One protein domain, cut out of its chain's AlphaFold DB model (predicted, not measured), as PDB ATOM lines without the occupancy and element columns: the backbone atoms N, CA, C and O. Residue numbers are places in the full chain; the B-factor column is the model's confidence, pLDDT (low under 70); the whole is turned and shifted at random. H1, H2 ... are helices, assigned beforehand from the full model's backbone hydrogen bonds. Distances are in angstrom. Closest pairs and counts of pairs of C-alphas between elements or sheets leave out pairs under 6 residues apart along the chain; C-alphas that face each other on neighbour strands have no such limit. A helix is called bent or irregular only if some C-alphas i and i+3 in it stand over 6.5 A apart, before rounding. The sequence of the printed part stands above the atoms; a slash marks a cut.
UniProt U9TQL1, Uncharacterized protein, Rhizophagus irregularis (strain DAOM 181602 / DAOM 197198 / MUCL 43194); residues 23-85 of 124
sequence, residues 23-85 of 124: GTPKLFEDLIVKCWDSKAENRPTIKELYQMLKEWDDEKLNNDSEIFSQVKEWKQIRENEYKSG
ATOM      1  N   GLY A  23     300.033  66.138 -17.533       86.81
ATOM      2  CA  GLY A  23     301.334  66.064 -16.875       86.81
ATOM      3  C   GLY A  23     301.274  65.633 -15.413       86.81
ATOM      4  O   GLY A  23     302.335  65.478 -14.827       86.81
ATOM      5  N   THR A  24     300.092  65.410 -14.817       90.50
ATOM      6  CA  THR A  24     299.999  64.731 -13.508       90.50
ATOM      7  C   THR A  24     300.856  63.459 -13.542       90.50
ATOM      8  O   THR A  24     300.719  62.707 -14.505       90.50
ATOM      9  N   PRO A  25     301.738  63.217 -12.551       93.00
ATOM     10  CA  PRO A  25     302.561  62.013 -12.554       93.00
ATOM     11  C   PRO A  25     301.691  60.759 -12.677       93.00
ATOM     12  O   PRO A  25     300.654  60.662 -12.013       93.00
ATOM     13  N   LYS A  26     302.113  59.806 -13.511       93.50
ATOM     14  CA  LYS A  26     301.355  58.597 -13.843       93.50
ATOM     15  C   LYS A  26     300.935  57.805 -12.603       93.50
ATOM     16  O   LYS A  26     299.784  57.400 -12.506       93.50
ATOM     17  N   LEU A  27     301.806  57.706 -11.599       93.62
ATOM     18  CA  LEU A  27     301.480  57.059 -10.321       93.62
ATOM     19  C   LEU A  27     300.277  57.698  -9.599       93.62
ATOM     20  O   LEU A  27     299.468  56.997  -8.993       93.62
ATOM     21  N   PHE A  28     300.114  59.023  -9.689       93.81
ATOM     22  CA  PHE A  28     298.954  59.713  -9.119       93.81
ATOM     23  C   PHE A  28     297.721  59.553 -10.002       93.81
ATOM     24  O   PHE A  28     296.623  59.417  -9.471       93.81
ATOM     25  N   GLU A  29     297.879  59.558 -11.328       94.88
ATOM     26  CA  GLU A  29     296.784  59.283 -12.264       94.88
ATOM     27  C   GLU A  29     296.175  57.900 -12.001       94.88
ATOM     28  O   GLU A  29     294.966  57.784 -11.802       94.88
ATOM     29  N   ASP A  30     297.020  56.875 -11.903       95.00
ATOM     30  CA  ASP A  30     296.598  55.499 -11.651       95.00
ATOM     31  C   ASP A  30     295.921  55.364 -10.281       95.00
ATOM     32  O   ASP A  30     294.886  54.705 -10.154       95.00
ATOM     33  N   LEU A  31     296.437  56.055  -9.255       95.75
ATOM     34  CA  LEU A  31     295.809  56.087  -7.935       95.75
ATOM     35  C   LEU A  31     294.440  56.778  -7.955       95.75
ATOM     36  O   LEU A  31     293.497  56.274  -7.344       95.75
ATOM     37  N   ILE A  32     294.307  57.909  -8.653       95.75
ATOM     38  CA  ILE A  32     293.034  58.629  -8.798       95.75
ATOM     39  C   ILE A  32     291.992  57.728  -9.470       95.75
ATOM     40  O   ILE A  32     290.875  57.608  -8.964       95.75
ATOM     41  N   VAL A  33     292.365  57.057 -10.564       95.31
ATOM     42  CA  VAL A  33     291.483  56.123 -11.279       95.31
ATOM     43  C   VAL A  33     291.060  54.972 -10.365       95.31
ATOM     44  O   VAL A  33     289.867  54.684 -10.270       95.31
ATOM     45  N   LYS A  34     291.999  54.375  -9.618       96.19
ATOM     46  CA  LYS A  34     291.706  53.280  -8.679       96.19
ATOM     47  C   LYS A  34     290.777  53.710  -7.535       96.19
ATOM     48  O   LYS A  34     289.876  52.970  -7.152       96.19
ATOM     49  N   CYS A  35     290.951  54.919  -7.001       96.88
ATOM     50  CA  CYS A  35     290.084  55.482  -5.959       96.88
ATOM     51  C   CYS A  35     288.639  55.711  -6.421       96.88
ATOM     52  O   CYS A  35     287.727  55.763  -5.595       96.88
ATOM     53  N   TRP A  36     288.428  55.883  -7.725       95.50
ATOM     54  CA  TRP A  36     287.134  56.227  -8.308       95.50
ATOM     55  C   TRP A  36     286.447  55.065  -9.027       95.50
ATOM     56  O   TRP A  36     285.448  55.301  -9.724       95.50
ATOM     57  N   ASP A  37     286.951  53.841  -8.836       96.31
ATOM     58  CA  ASP A  37     286.356  52.630  -9.392       96.31
ATOM     59  C   ASP A  37     284.886  52.509  -8.969       96.31
ATOM     60  O   ASP A  37     284.498  52.826  -7.834       96.31
ATOM     61  N   SER A  38     284.032  52.112  -9.904       95.81
ATOM     62  CA  SER A  38     282.598  52.020  -9.673       95.81
ATOM     63  C   SER A  38     282.250  50.937  -8.654       95.81
ATOM     64  O   SER A  38     281.293  51.108  -7.897       95.81
ATOM     65  N   LYS A  39     283.083  49.896  -8.549       95.50
ATOM     66  CA  LYS A  39     282.993  48.846  -7.539       95.50
ATOM     67  C   LYS A  39     283.773  49.240  -6.292       95.50
ATOM     68  O   LYS A  39     284.962  49.552  -6.347       95.50
ATOM     69  N   ALA A  40     283.102  49.233  -5.144       95.12
ATOM     70  CA  ALA A  40     283.701  49.661  -3.884       95.12
ATOM     71  C   ALA A  40     284.872  48.759  -3.461       95.12
ATOM     72  O   ALA A  40     285.856  49.250  -2.918       95.12
ATOM     73  N   GLU A  41     284.785  47.465  -3.757       96.38
ATOM     74  CA  GLU A  41     285.793  46.449  -3.456       96.38
ATOM     75  C   GLU A  41     287.106  46.614  -4.238       96.38
ATOM     76  O   GLU A  41     288.139  46.113  -3.804       96.38
ATOM     77  N   ASN A  42     287.085  47.337  -5.360       96.75
ATOM     78  CA  ASN A  42     288.281  47.633  -6.152       96.75
ATOM     79  C   ASN A  42     289.033  48.872  -5.640       96.75
ATOM     80  O   ASN A  42     290.188  49.107  -6.018       96.75
ATOM     81  N   ARG A  43     288.380  49.692  -4.808       97.81
ATOM     82  CA  ARG A  43     288.970  50.920  -4.272       97.81
ATOM     83  C   ARG A  43     289.985  50.572  -3.188       97.81
ATOM     84  O   ARG A  43     289.739  49.674  -2.385       97.81
ATOM     85  N   PRO A  44     291.106  51.304  -3.109       98.00
ATOM     86  CA  PRO A  44     292.055  51.098  -2.035       98.00
ATOM     87  C   PRO A  44     291.426  51.508  -0.703       98.00
ATOM     88  O   PRO A  44     290.728  52.519  -0.584       98.00
ATOM     89  N   THR A  45     291.714  50.729   0.326       97.94
ATOM     90  CA  THR A  45     291.404  51.083   1.707       97.94
ATOM     91  C   THR A  45     292.260  52.265   2.160       97.94
ATOM     92  O   THR A  45     293.349  52.517   1.643       97.94
ATOM     93  N   ILE A  46     291.820  52.966   3.208       97.00
ATOM     94  CA  ILE A  46     292.615  54.042   3.823       97.00
ATOM     95  C   ILE A  46     293.990  53.538   4.288       97.00
ATOM     96  O   ILE A  46     294.977  54.263   4.192       97.00
ATOM     97  N   LYS A  47     294.073  52.287   4.759       98.25
ATOM     98  CA  LYS A  47     295.337  51.674   5.184       98.25
ATOM     99  C   LYS A  47     296.294  51.477   4.006       98.25
ATOM    100  O   LYS A  47     297.468  51.808   4.136       98.25
ATOM    101  N   GLU A  48     295.802  50.965   2.879       97.94
ATOM    102  CA  GLU A  48     296.609  50.800   1.661       97.94
ATOM    103  C   GLU A  48     297.058  52.152   1.107       97.94
ATOM    104  O   GLU A  48     298.237  52.318   0.811       97.94
ATOM    105  N   LEU A  49     296.156  53.140   1.057       97.44
ATOM    106  CA  LEU A  49     296.495  54.507   0.653       97.44
ATOM    107  C   LEU A  49     297.602  55.099   1.525       97.44
ATOM    108  O   LEU A  49     298.564  55.651   1.002       97.44
ATOM    109  N   TYR A  50     297.482  54.979   2.848       97.50
ATOM    110  CA  TYR A  50     298.493  55.480   3.774       97.50
ATOM    111  C   TYR A  50     299.855  54.823   3.541       97.50
ATOM    112  O   TYR A  50     300.868  55.517   3.493       97.50
ATOM    113  N   GLN A  51     299.878  53.500   3.374       97.19
ATOM    114  CA  GLN A  51     301.113  52.757   3.156       97.19
ATOM    115  C   GLN A  51     301.779  53.149   1.829       97.19
ATOM    116  O   GLN A  51     302.955  53.499   1.832       97.19
ATOM    117  N   MET A  52     301.013  53.199   0.733       95.50
ATOM    118  CA  MET A  52     301.509  53.632  -0.580       95.50
ATOM    119  C   MET A  52     302.064  55.061  -0.543       95.50
ATOM    120  O   MET A  52     303.159  55.321  -1.030       95.50
ATOM    121  N   LEU A  53     301.322  56.001   0.053       94.81
ATOM    122  CA  LEU A  53     301.754  57.399   0.133       94.81
ATOM    123  C   LEU A  53     303.004  57.564   1.001       94.81
ATOM    124  O   LEU A  53     303.841  58.409   0.696       94.81
ATOM    125  N   LYS A  54     303.140  56.763   2.062       95.00
ATOM    126  CA  LYS A  54     304.340  56.749   2.900       95.00
ATOM    127  C   LYS A  54     305.551  56.220   2.130       95.00
ATOM    128  O   LYS A  54     306.598  56.851   2.173       95.00
ATOM    129  N   GLU A  55     305.397  55.120   1.397       92.88
ATOM    130  CA  GLU A  55     306.459  54.565   0.545       92.88
ATOM    131  C   GLU A  55     306.925  55.582  -0.498       92.88
ATOM    132  O   GLU A  55     308.121  55.810  -0.654       92.88
ATOM    133  N   TRP A  56     305.991  56.277  -1.148       93.75
ATOM    134  CA  TRP A  56     306.335  57.352  -2.076       93.75
ATOM    135  C   TRP A  56     307.062  58.508  -1.389       93.75
ATOM    136  O   TRP A  56     307.962  59.098  -1.985       93.75
ATOM    137  N   ASP A  57     306.685  58.851  -0.154       91.44
ATOM    138  CA  ASP A  57     307.354  59.904   0.609       91.44
ATOM    139  C   ASP A  57     308.797  59.534   0.972       91.44
ATOM    140  O   ASP A  57     309.682  60.388   0.887       91.44
ATOM    141  N   ASP A  58     309.031  58.265   1.306       90.25
ATOM    142  CA  ASP A  58     310.353  57.715   1.603       90.25
ATOM    143  C   ASP A  58     311.217  57.637   0.324       90.25
ATOM    144  O   ASP A  58     312.391  58.021   0.320       90.25
ATOM    145  N   GLU A  59     310.632  57.214  -0.799       91.00
ATOM    146  CA  GLU A  59     311.337  57.036  -2.071       91.00
ATOM    147  C   GLU A  59     311.554  58.334  -2.857       91.00
ATOM    148  O   GLU A  59     312.462  58.391  -3.686       91.00
ATOM    149  N   LYS A  60     310.812  59.418  -2.588       86.06
ATOM    150  CA  LYS A  60     310.942  60.688  -3.339       86.06
ATOM    151  C   LYS A  60     312.337  61.324  -3.279       86.06
ATOM    152  O   LYS A  60     312.569  62.306  -3.979       86.06
ATOM    153  N   LEU A  61     313.219  60.862  -2.389       85.75
ATOM    154  CA  LEU A  61     314.612  61.312  -2.272       85.75
ATOM    155  C   LEU A  61     315.610  60.340  -2.918       85.75
ATOM    156  O   LEU A  61     316.780  60.683  -3.075       85.75
ATOM    157  N   ASN A  62     315.161  59.145  -3.299       92.44
ATOM    158  CA  ASN A  62     315.952  58.182  -4.044       92.44
ATOM    159  C   ASN A  62     315.921  58.543  -5.534       92.44
ATOM    160  O   ASN A  62     314.891  58.391  -6.189       92.44
ATOM    161  N   ASN A  63     317.059  58.990  -6.068       90.25
ATOM    162  CA  ASN A  63     317.182  59.433  -7.459       90.25
ATOM    163  C   ASN A  63     316.883  58.334  -8.493       90.25
ATOM    164  O   ASN A  63     316.561  58.668  -9.634       90.25
ATOM    165  N   ASP A  64     316.977  57.065  -8.095       91.31
ATOM    166  CA  ASP A  64     316.726  55.910  -8.960       91.31
ATOM    167  C   ASP A  64     315.269  55.422  -8.882       91.31
ATOM    168  O   ASP A  64     314.875  54.516  -9.616       91.31
ATOM    169  N   SER A  65     314.454  56.008  -7.998       93.19
ATOM    170  CA  SER A  65     313.046  55.635  -7.857       93.19
ATOM    171  C   SER A  65     312.184  56.204  -8.983       93.19
ATOM    172  O   SER A  65     312.410  57.303  -9.508       93.19
ATOM    173  N   GLU A  66     311.118  55.478  -9.310       91.00
ATOM    174  CA  GLU A  66     310.131  55.932 -10.283       91.00
ATOM    175  C   GLU A  66     309.433  57.224  -9.817       91.00
ATOM    176  O   GLU A  66     309.279  58.163 -10.603       91.00
ATOM    177  N   ILE A  67     309.087  57.318  -8.526       92.19
ATOM    178  CA  ILE A  67     308.461  58.509  -7.932       92.19
ATOM    179  C   ILE A  67     309.339  59.751  -8.101       92.19
ATOM    180  O   ILE A  67     308.836  60.805  -8.503       92.19
ATOM    181  N   PHE A  68     310.650  59.648  -7.861       92.38
ATOM    182  CA  PHE A  68     311.567  60.770  -8.052       92.38
ATOM    183  C   PHE A  68     311.589  61.224  -9.510       92.38
ATOM    184  O   PHE A  68     311.478  62.424  -9.782       92.38
ATOM    185  N   SER A  69     311.689  60.271 -10.442       93.69
ATOM    186  CA  SER A  69     311.708  60.548 -11.879       93.69
ATOM    187  C   SER A  69     310.453  61.306 -12.321       93.69
ATOM    188  O   SER A  69     310.555  62.409 -12.868       93.69
ATOM    189  N   GLN A  70     309.262  60.794 -11.986       93.94
ATOM    190  CA  GLN A  70     308.005  61.420 -12.402       93.94
ATOM    191  C   GLN A  70     307.771  62.785 -11.721       93.94
ATOM    192  O   GLN A  70     307.292  63.731 -12.352       93.94
ATOM    193  N   VAL A  71     308.142  62.945 -10.442       90.19
ATOM    194  CA  VAL A  71     308.045  64.239  -9.735       90.19
ATOM    195  C   VAL A  71     308.994  65.274 -10.341       90.19
ATOM    196  O   VAL A  71     308.638  66.452 -10.455       90.19
ATOM    197  N   LYS A  72     310.204  64.864 -10.731       91.56
ATOM    198  CA  LYS A  72     311.181  65.736 -11.390       91.56
ATOM    199  C   LYS A  72     310.675  66.203 -12.754       91.56
ATOM    200  O   LYS A  72     310.735  67.402 -13.027       91.56
ATOM    201  N   GLU A  73     310.146  65.294 -13.569       92.69
ATOM    202  CA  GLU A  73     309.551  65.623 -14.869       92.69
ATOM    203  C   GLU A  73     308.397  66.625 -14.716       92.69
ATOM    204  O   GLU A  73     308.386  67.679 -15.356       92.69
ATOM    205  N   TRP A  74     307.474  66.370 -13.786       91.25
ATOM    206  CA  TRP A  74     306.358  67.276 -13.521       91.25
ATOM    207  C   TRP A  74     306.807  68.684 -13.106       91.25
ATOM    208  O   TRP A  74     306.240  69.681 -13.563       91.25
ATOM    209  N   LYS A  75     307.850  68.791 -12.265       90.12
ATOM    210  CA  LYS A  75     308.432  70.090 -11.885       90.12
ATOM    211  C   LYS A  75     308.971  70.833 -13.108       90.12
ATOM    212  O   LYS A  75     308.690  72.020 -13.254       90.12
ATOM    213  N   GLN A  76     309.677  70.141 -14.003       91.62
ATOM    214  CA  GLN A  76     310.212  70.736 -15.233       91.62
ATOM    215  C   GLN A  76     309.099  71.232 -16.164       91.62
ATOM    216  O   GLN A  76     309.176  72.357 -16.660       91.62
ATOM    217  N   ILE A  77     308.038  70.439 -16.359       88.81
ATOM    218  CA  ILE A  77     306.864  70.844 -17.150       88.81
ATOM    219  C   ILE A  77     306.262  72.127 -16.572       88.81
ATOM    220  O   ILE A  77     306.094  73.114 -17.289       88.81
ATOM    221  N   ARG A  78     306.008  72.153 -15.259       86.12
ATOM    222  CA  ARG A  78     305.412  73.306 -14.573       86.12
ATOM    223  C   ARG A  78     306.290  74.558 -14.654       86.12
ATOM    224  O   ARG A  78     305.776  75.660 -14.856       86.12
ATOM    225  N   GLU A  79     307.603  74.415 -14.497       88.50
ATOM    226  CA  GLU A  79     308.546  75.527 -14.649       88.50
ATOM    227  C   GLU A  79     308.543  76.087 -16.074       88.50
ATOM    228  O   GLU A  79     308.555  77.306 -16.260       88.50
ATOM    229  N   ASN A  80     308.490  75.216 -17.083       86.56
ATOM    230  CA  ASN A  80     308.411  75.625 -18.481       86.56
ATOM    231  C   ASN A  80     307.086  76.338 -18.782       86.56
ATOM    232  O   ASN A  80     307.100  77.391 -19.419       86.56
ATOM    233  N   GLU A  81     305.953  75.842 -18.277       85.56
ATOM    234  CA  GLU A  81     304.645  76.508 -18.391       85.56
ATOM    235  C   GLU A  81     304.652  77.912 -17.766       85.56
ATOM    236  O   GLU A  81     304.080  78.854 -18.325       85.56
ATOM    237  N   TYR A  82     305.328  78.067 -16.623       81.50
ATOM    238  CA  TYR A  82     305.492  79.357 -15.959       81.50
ATOM    239  C   TYR A  82     306.351  80.321 -16.791       81.50
ATOM    240  O   TYR A  82     305.933  81.451 -17.058       81.50
ATOM    241  N   LYS A  83     307.523  79.868 -17.261       83.38
ATOM    242  CA  LYS A  83     308.453  80.664 -18.086       83.38
ATOM    243  C   LYS A  83     307.852  81.062 -19.437       83.38
ATOM    244  O   LYS A  83     308.100  82.168 -19.906       83.38
ATOM    245  N   SER A  84     307.019  80.204 -20.026       81.06
ATOM    246  CA  SER A  84     306.349  80.443 -21.314       81.06
ATOM    247  C   SER A  84     305.253  81.518 -21.247       81.06
ATOM    248  O   SER A  84     304.652  81.853 -22.262       81.06
ATOM    249  N   GLY A  85     304.949  82.067 -20.064       63.38
ATOM    250  CA  GLY A  85     303.943  83.117 -19.895       63.38
ATOM    251  C   GLY A  85     302.489  82.635 -19.957       63.38
ATOM    252  O   GLY A  85     301.592  83.423 -19.655       63.38
TER     253      GLY A  85
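AT A GLANCE: This is residues 23 to 85 of the 124 residues of an uncharacterized protein of Rhizophagus irregularis (strain DAOM 181602 / DAOM 197198 / MUCL 43194) (UniProt U9TQL1). H1 and H2 run side by side in opposite directions as a loose U, and H3 crosses beyond their open end, its last turns sticking out with residues 79 to 85. The printed part has 63 residues with three named helices, H1, H2, H3, and no named strand; the class is all helix. It is loose, with a radius of gyration of the C-alphas of 14.2 A, and flat, spanning 43 by 26 by 14 A.

HOW THE PARTS SIT: H1, residues 26 to 35, and H2, residues 46 to 59, are near each other, with 5 pairs of C-alphas within 10 A. H1 is close to but not clearly touching H3, residues 66 to 83; their closest C-alphas, Lys 26 and Gln 70, are 7.4 A apart. Their lines are about perpendicular, at 75 degrees. H2 and H3 only just touch, with 3 pairs of C-alphas within 8 A, through residues 56 to 59 and 67 to 68 alone; the closest C-alphas, Trp 56 and Ile 67, are 6.3 A apart. These lines are about perpendicular, at 76 degrees. In H1, H2 and H3 every O i to N i+4 pair is within hydrogen-bond range.

IN THESE COORDINATES: H1 begins at C-alpha 26 (301.355, 58.597, -13.843) and is 14.1 A long. H2 is 19.9 A long. H3, 26.0 A long, ends at C-alpha 83 (308.453, 80.664, -18.086).

THE WHOLE: The C-alphas farthest apart, Glu 41 and Gly 85, are 44.1 A apart. The printed part has no cut, and both links are short. Residue 85 alone is under pLDDT 70.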